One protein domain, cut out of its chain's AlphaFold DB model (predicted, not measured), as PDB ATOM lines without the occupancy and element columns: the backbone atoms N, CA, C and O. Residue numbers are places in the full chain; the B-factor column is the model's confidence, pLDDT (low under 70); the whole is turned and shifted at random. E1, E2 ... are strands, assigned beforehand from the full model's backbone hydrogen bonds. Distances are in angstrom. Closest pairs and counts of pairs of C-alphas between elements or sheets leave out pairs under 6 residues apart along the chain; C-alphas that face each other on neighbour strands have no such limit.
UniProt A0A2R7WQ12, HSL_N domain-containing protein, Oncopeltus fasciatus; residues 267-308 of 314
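AT A GLANCE: This is residues 267 to 308 of the 314 residues of the protein "HSL_N domain-containing protein" of Oncopeltus fasciatus (UniProt A0A2R7WQ12). Two separate two-stranded ribbons make the arms of a wide, flat V: E1 with E4 in one, the shorter hairpin E2 and E3 in the other, with the links 273 to 276 and 290 to 300 between the arms. The 42 printed residues hold four named strands, E1 to E4 along the chain, both sheets antiparallel, class all strand. The whole is only just loose, close to extended, with a radius of gyration of the C-alphas of 13.6 A and spans of 36 by 30 by 13 A.

IN THESE COORDINATES: Find C-alpha 267 at (-25.315, 45.693, -5.366), where E1, residues 267 to 272, begins and runs 15.4 A. E4, residues 301 to 307, runs 18.7 A to C-alpha 307 at (-31.998, 45.641, -4.693). E2 is residues 277 to 280, 10.0 A; E3 is 286 to 289, 9.7 A.

HOW THE PARTS SIT: Between E1 and E4, antiparallel at 147 degrees, find N 270 and O 303 2.8 A apart. In the hairpin E2 and E3, also at 147 degrees, N 287 and O 279 are 2.8 A apart. E1 and E3 are apart, as are E2 and E4.

THE WHOLE: The C-alphas farthest apart, Asn 267 and His 283, are 36.3 A apart. The printed part has no cut, E3 to E4 is a long link, and no printed residue is under 70 in pLDDT.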
ATOM      1  N   ASN A 267     -26.014  44.556  -4.782       85.88
ATOM      2  CA  ASN A 267     -25.315  45.693  -5.366       85.88
ATOM      3  C   ASN A 267     -24.252  45.132  -6.314       85.88
ATOM      4  O   ASN A 267     -23.119  44.870  -5.910       85.88
ATOM      5  N   LYS A 268     -24.657  44.836  -7.550       85.62
ATOM      6  CA  LYS A 268     -23.805  44.186  -8.553       85.62
ATOM      7  C   LYS A 268     -23.693  45.068  -9.781       85.62
ATOM      8  O   LYS A 268     -24.693  45.601 -10.250       85.62
ATOM      9  N   VAL A 269     -22.492  45.183 -10.329       90.06
ATOM     10  CA  VAL A 269     -22.330  45.702 -11.688       90.06
ATOM     11  C   VAL A 269     -22.657  44.562 -12.648       90.06
ATOM     12  O   VAL A 269     -22.094  43.477 -12.528       90.06
ATOM     13  N   ILE A 270     -23.606  44.799 -13.546       90.81
ATOM     14  CA  ILE A 270     -23.985  43.898 -14.629       90.81
ATOM     15  C   ILE A 270     -23.614  44.550 -15.955       90.81
ATOM     16  O   ILE A 270     -23.667  45.772 -16.102       90.81
ATOM     17  N   VAL A 271     -23.248  43.720 -16.919       90.19
ATOM     18  CA  VAL A 271     -22.958  44.159 -18.279       90.19
ATOM     19  C   VAL A 271     -24.147  43.763 -19.136       90.19
ATOM     20  O   VAL A 271     -24.510  42.588 -19.187       90.19
ATOM     21  N   ILE A 272     -24.788  44.749 -19.751       86.88
ATOM     22  CA  ILE A 272     -25.876  44.532 -20.699       86.88
ATOM     23  C   ILE A 272     -25.251  44.532 -22.088       86.88
ATOM     24  O   ILE A 272     -24.802  45.573 -22.574       86.88
ATOM     25  N   ASP A 273     -25.194  43.353 -22.702       87.00
ATOM     26  CA  ASP A 273     -24.706  43.205 -24.071       87.00
ATOM     27  C   ASP A 273     -25.618  43.956 -25.053       87.00
ATOM     28  O   ASP A 273     -26.842  43.947 -24.881       87.00
ATOM     29  N   PRO A 274     -25.065  44.541 -26.128       84.81
ATOM     30  CA  PRO A 274     -25.852  45.176 -27.172       84.81
ATOM     31  C   PRO A 274     -26.495  44.089 -28.049       84.81
ATOM     32  O   PRO A 274     -26.002  43.770 -29.131       84.81
ATOM     33  N   LYS A 275     -27.598  43.500 -27.574       85.25
ATOM     34  CA  LYS A 275     -28.427  42.545 -28.325       85.25
ATOM     35  C   LYS A 275     -29.743  43.204 -28.759       85.25
ATOM     36  O   LYS A 275     -30.350  43.891 -27.938       85.25
ATOM     37  N   PRO A 276     -30.167  43.038 -30.026       82.38
ATOM     38  CA  PRO A 276     -31.447  43.561 -30.487       82.38
ATOM     39  C   PRO A 276     -32.583  42.919 -29.688       82.38
ATOM     40  O   PRO A 276     -32.515  41.742 -29.326       82.38
ATOM     41  N   LEU A 277     -33.602  43.715 -29.381       84.44
ATOM     42  CA  LEU A 277     -34.751  43.299 -28.584       84.44
ATOM     43  C   LEU A 277     -35.986  43.295 -29.477       84.44
ATOM     44  O   LEU A 277     -36.263  44.295 -30.127       84.44
ATOM     45  N   VAL A 278     -36.731  42.193 -29.471       87.50
ATOM     46  CA  VAL A 278     -38.049  42.102 -30.111       87.50
ATOM     47  C   VAL A 278     -39.081  42.090 -28.995       87.50
ATOM     48  O   VAL A 278     -39.044  41.203 -28.139       87.50
ATOM     49  N   LEU A 279     -39.949  43.100 -28.946       88.94
ATOM     50  CA  LEU A 279     -41.006  43.211 -27.939       88.94
ATOM     51  C   LEU A 279     -42.372  43.235 -28.613       88.94
ATOM     52  O   LEU A 279     -42.530  43.857 -29.655       88.94
ATOM     53  N   GLN A 280     -43.374  42.629 -27.984       89.94
ATOM     54  CA  GLN A 280     -44.752  42.733 -28.458       89.94
ATOM     55  C   GLN A 280     -45.379  44.060 -28.030       89.94
ATOM     56  O   GLN A 280     -45.274  44.466 -26.868       89.94
ATOM     57  N   ASN A 281     -46.039  44.737 -28.968       85.19
ATOM     58  CA  ASN A 281     -46.835  45.923 -28.676       85.19
ATOM     59  C   ASN A 281     -48.156  45.546 -27.962       85.19
ATOM     60  O   ASN A 281     -48.509  44.376 -27.815       85.19
ATOM     61  N   ILE A 282     -48.930  46.553 -27.545       89.56
ATOM     62  CA  ILE A 282     -50.248  46.365 -26.901       89.56
ATOM     63  C   ILE A 282     -51.300  45.681 -27.799       89.56
ATOM     64  O   ILE A 282     -52.362  45.300 -27.310       89.56
ATOM     65  N   HIS A 283     -51.022  45.541 -29.095       87.06
ATOM     66  CA  HIS A 283     -51.872  44.904 -30.100       87.06
ATOM     67  C   HIS A 283     -51.404  43.484 -30.469       87.06
ATOM     68  O   HIS A 283     -52.102  42.801 -31.214       87.06
ATOM     69  N   GLY A 284     -50.285  43.013 -29.904       86.56
ATOM     70  CA  GLY A 284     -49.719  41.687 -30.150       86.56
ATOM     71  C   GLY A 284     -48.757  41.594 -31.339       86.56
ATOM     72  O   GLY A 284     -48.323  40.487 -31.647       86.56
ATOM     73  N   ASP A 285     -48.402  42.708 -31.985       90.00
ATOM     74  CA  ASP A 285     -47.409  42.710 -33.065       90.00
ATOM     75  C   ASP A 285     -45.988  42.806 -32.506       90.00
ATOM     76  O   ASP A 285     -45.724  43.574 -31.572       90.00
ATOM     77  N   ASP A 286     -45.064  42.074 -33.123       91.19
ATOM     78  CA  ASP A 286     -43.642  42.135 -32.804       91.19
ATOM     79  C   ASP A 286     -43.035  43.461 -33.298       91.19
ATOM     80  O   ASP A 286     -43.163  43.844 -34.463       91.19
ATOM     81  N   VAL A 287     -42.355  44.169 -32.398       90.12
ATOM     82  CA  VAL A 287     -41.642  45.421 -32.659       90.12
ATOM     83  C   VAL A 287     -40.155  45.209 -32.409       90.12
ATOM     84  O   VAL A 287     -39.733  44.916 -31.287       90.12
ATOM     85  N   ASP A 288     -39.358  45.419 -33.455       88.44
ATOM     86  CA  ASP A 288     -37.901  45.401 -33.377       88.44
ATOM     87  C   ASP A 288     -37.370  46.705 -32.770       88.44
ATOM     88  O   ASP A 288     -37.555  47.798 -33.311       88.44
ATOM     89  N   ILE A 289     -36.658  46.586 -31.651       84.56
ATOM     90  CA  ILE A 289     -35.922  47.677 -31.016       84.56
ATOM     91  C   ILE A 289     -34.461  47.590 -31.481       84.56
ATOM     92  O   ILE A 289     -33.720  46.701 -31.037       84.56
ATOM     93  N   PRO A 290     -34.023  48.498 -32.375       81.81
ATOM     94  CA  PRO A 290     -32.663  48.491 -32.883       81.81
ATOM     95  C   PRO A 290     -31.668  48.881 -31.789       81.81
ATOM     96  O   PRO A 290     -31.983  49.594 -30.834       81.81
ATOM     97  N   LEU A 291     -30.426  48.436 -31.961       82.06
ATOM     98  CA  LEU A 291     -29.350  48.781 -31.043       82.06
ATOM     99  C   LEU A 291     -29.076  50.294 -31.063       82.06
ATOM    100  O   LEU A 291     -28.901  50.855 -32.149       82.06
ATOM    101  N   PRO A 292     -28.955  50.948 -29.893       78.44
ATOM    102  CA  PRO A 292     -28.561  52.349 -29.825       78.44
ATOM    103  C   PRO A 292     -27.210  52.563 -30.522       78.44
ATOM    104  O   PRO A 292     -26.255  51.830 -30.265       78.44
ATOM    105  N   SER A 293     -27.121  53.560 -31.404       79.12
ATOM    106  CA  SER A 293     -25.904  53.866 -32.177       79.12
ATOM    107  C   SER A 293     -25.403  55.304 -32.003       79.12
ATOM    108  O   SER A 293     -24.289  55.618 -32.409       79.12
ATOM    109  N   SER A 294     -26.184  56.177 -31.362       74.81
ATOM    110  CA  SER A 294     -26.018  57.634 -31.447       74.81
ATOM    111  C   SER A 294     -24.802  58.223 -30.718       74.81
ATOM    112  O   SER A 294     -24.347  59.295 -31.105       74.81
ATOM    113  N   HIS A 295     -24.269  57.571 -29.673       72.25
ATOM    114  CA  HIS A 295     -23.214  58.168 -28.827       72.25
ATOM    115  C   HIS A 295     -21.984  57.284 -28.592       72.25
ATOM    116  O   HIS A 295     -20.873  57.799 -28.540       72.25
ATOM    117  N   ILE A 296     -22.161  55.967 -28.441       72.06
ATOM    118  CA  ILE A 296     -21.082  55.026 -28.063       72.06
ATOM    119  C   ILE A 296     -20.985  53.856 -29.069       72.06
ATOM    120  O   ILE A 296     -20.188  52.938 -28.906       72.06
ATOM    121  N   GLY A 297     -21.793  53.880 -30.139       81.19
ATOM    122  CA  GLY A 297     -21.954  52.748 -31.054       81.19
ATOM    123  C   GLY A 297     -22.563  51.516 -30.372       81.19
ATOM    124  O   GLY A 297     -23.157  51.611 -29.297       81.19
ATOM    125  N   HIS A 298     -22.407  50.344 -30.992       82.75
ATOM    126  CA  HIS A 298     -22.867  49.062 -30.448       82.75
ATOM    127  C   HIS A 298     -21.914  48.556 -29.356       82.75
ATOM    128  O   HIS A 298     -21.148  47.616 -29.563       82.75
ATOM    129  N   ALA A 299     -21.937  49.218 -28.202       82.44
ATOM    130  CA  ALA A 299     -21.102  48.892 -27.054       82.44
ATOM    131  C   ALA A 299     -21.944  48.337 -25.891       82.44
ATOM    132  O   ALA A 299     -23.096  48.742 -25.716       82.44
ATOM    133  N   PRO A 300     -21.384  47.424 -25.076       85.62
ATOM    134  CA  PRO A 300     -22.043  46.959 -23.865       85.62
ATOM    135  C   PRO A 300     -22.198  48.088 -22.843       85.62
ATOM    136  O   PRO A 300     -21.317  48.937 -22.685       85.62
ATOM    137  N   ILE A 301     -23.316  48.073 -22.118       86.62
ATOM    138  CA  ILE A 301     -23.632  49.073 -21.097       86.62
ATOM    139  C   ILE A 301     -23.375  48.473 -19.719       86.62
ATOM    140  O   ILE A 301     -23.965  47.460 -19.341       86.62
ATOM    141  N   ASN A 302     -22.521  49.132 -18.939       89.19
ATOM    142  CA  ASN A 302     -22.356  48.818 -17.526       89.19
ATOM    143  C   ASN A 302     -23.534  49.406 -16.747       89.19
ATOM    144  O   ASN A 302     -23.665  50.623 -16.633       89.19
ATOM    145  N   ALA A 303     -24.370  48.543 -16.183       88.69
ATOM    146  CA  ALA A 303     -25.446  48.929 -15.282       88.69
ATOM    147  C   ALA A 303     -25.137  48.440 -13.864       88.69
ATOM    148  O   ALA A 303     -24.419  47.462 -13.661       88.69
ATOM    149  N   ARG A 304     -25.679  49.113 -12.850       89.69
ATOM    150  CA  ARG A 304     -25.567  48.674 -11.457       89.69
ATOM    151  C   ARG A 304     -26.938  48.228 -10.965       89.69
ATOM    152  O   ARG A 304     -27.844  49.043 -10.832       89.69
ATOM    153  N   LEU A 305     -27.081  46.934 -10.700       87.44
ATOM    154  CA  LEU A 305     -28.280  46.348 -10.120       87.44
ATOM    155  C   LEU A 305     -28.271  46.568  -8.608       87.44
ATOM    156  O   LEU A 305     -27.428  46.012  -7.897       87.44
ATOM    157  N   LEU A 306     -29.228  47.367  -8.139       88.38
ATOM    158  CA  LEU A 306     -29.454  47.688  -6.735       88.38
ATOM    159  C   LEU A 306     -30.786  47.073  -6.288       88.38
ATOM    160  O   LEU A 306     -31.829  47.390  -6.853       88.38
ATOM    161  N   SER A 307     -30.772  46.196  -5.283       84.50
ATOM    162  CA  SER A 307     -31.998  45.641  -4.693       84.50
ATOM    163  C   SER A 307     -31.856  45.418  -3.190       84.50
ATOM    164  O   SER A 307     -30.843  44.909  -2.705       84.50
ATOM    165  N   SER A 308     -32.917  45.750  -2.452       84.12
ATOM    166  CA  SER A 308     -33.052  45.470  -1.017       84.12
ATOM    167  C   SER A 308     -33.346  43.996  -0.716       84.12
ATOM    168  O   SER A 308     -33.189  43.564   0.419       84.12
TER     169      SER A 308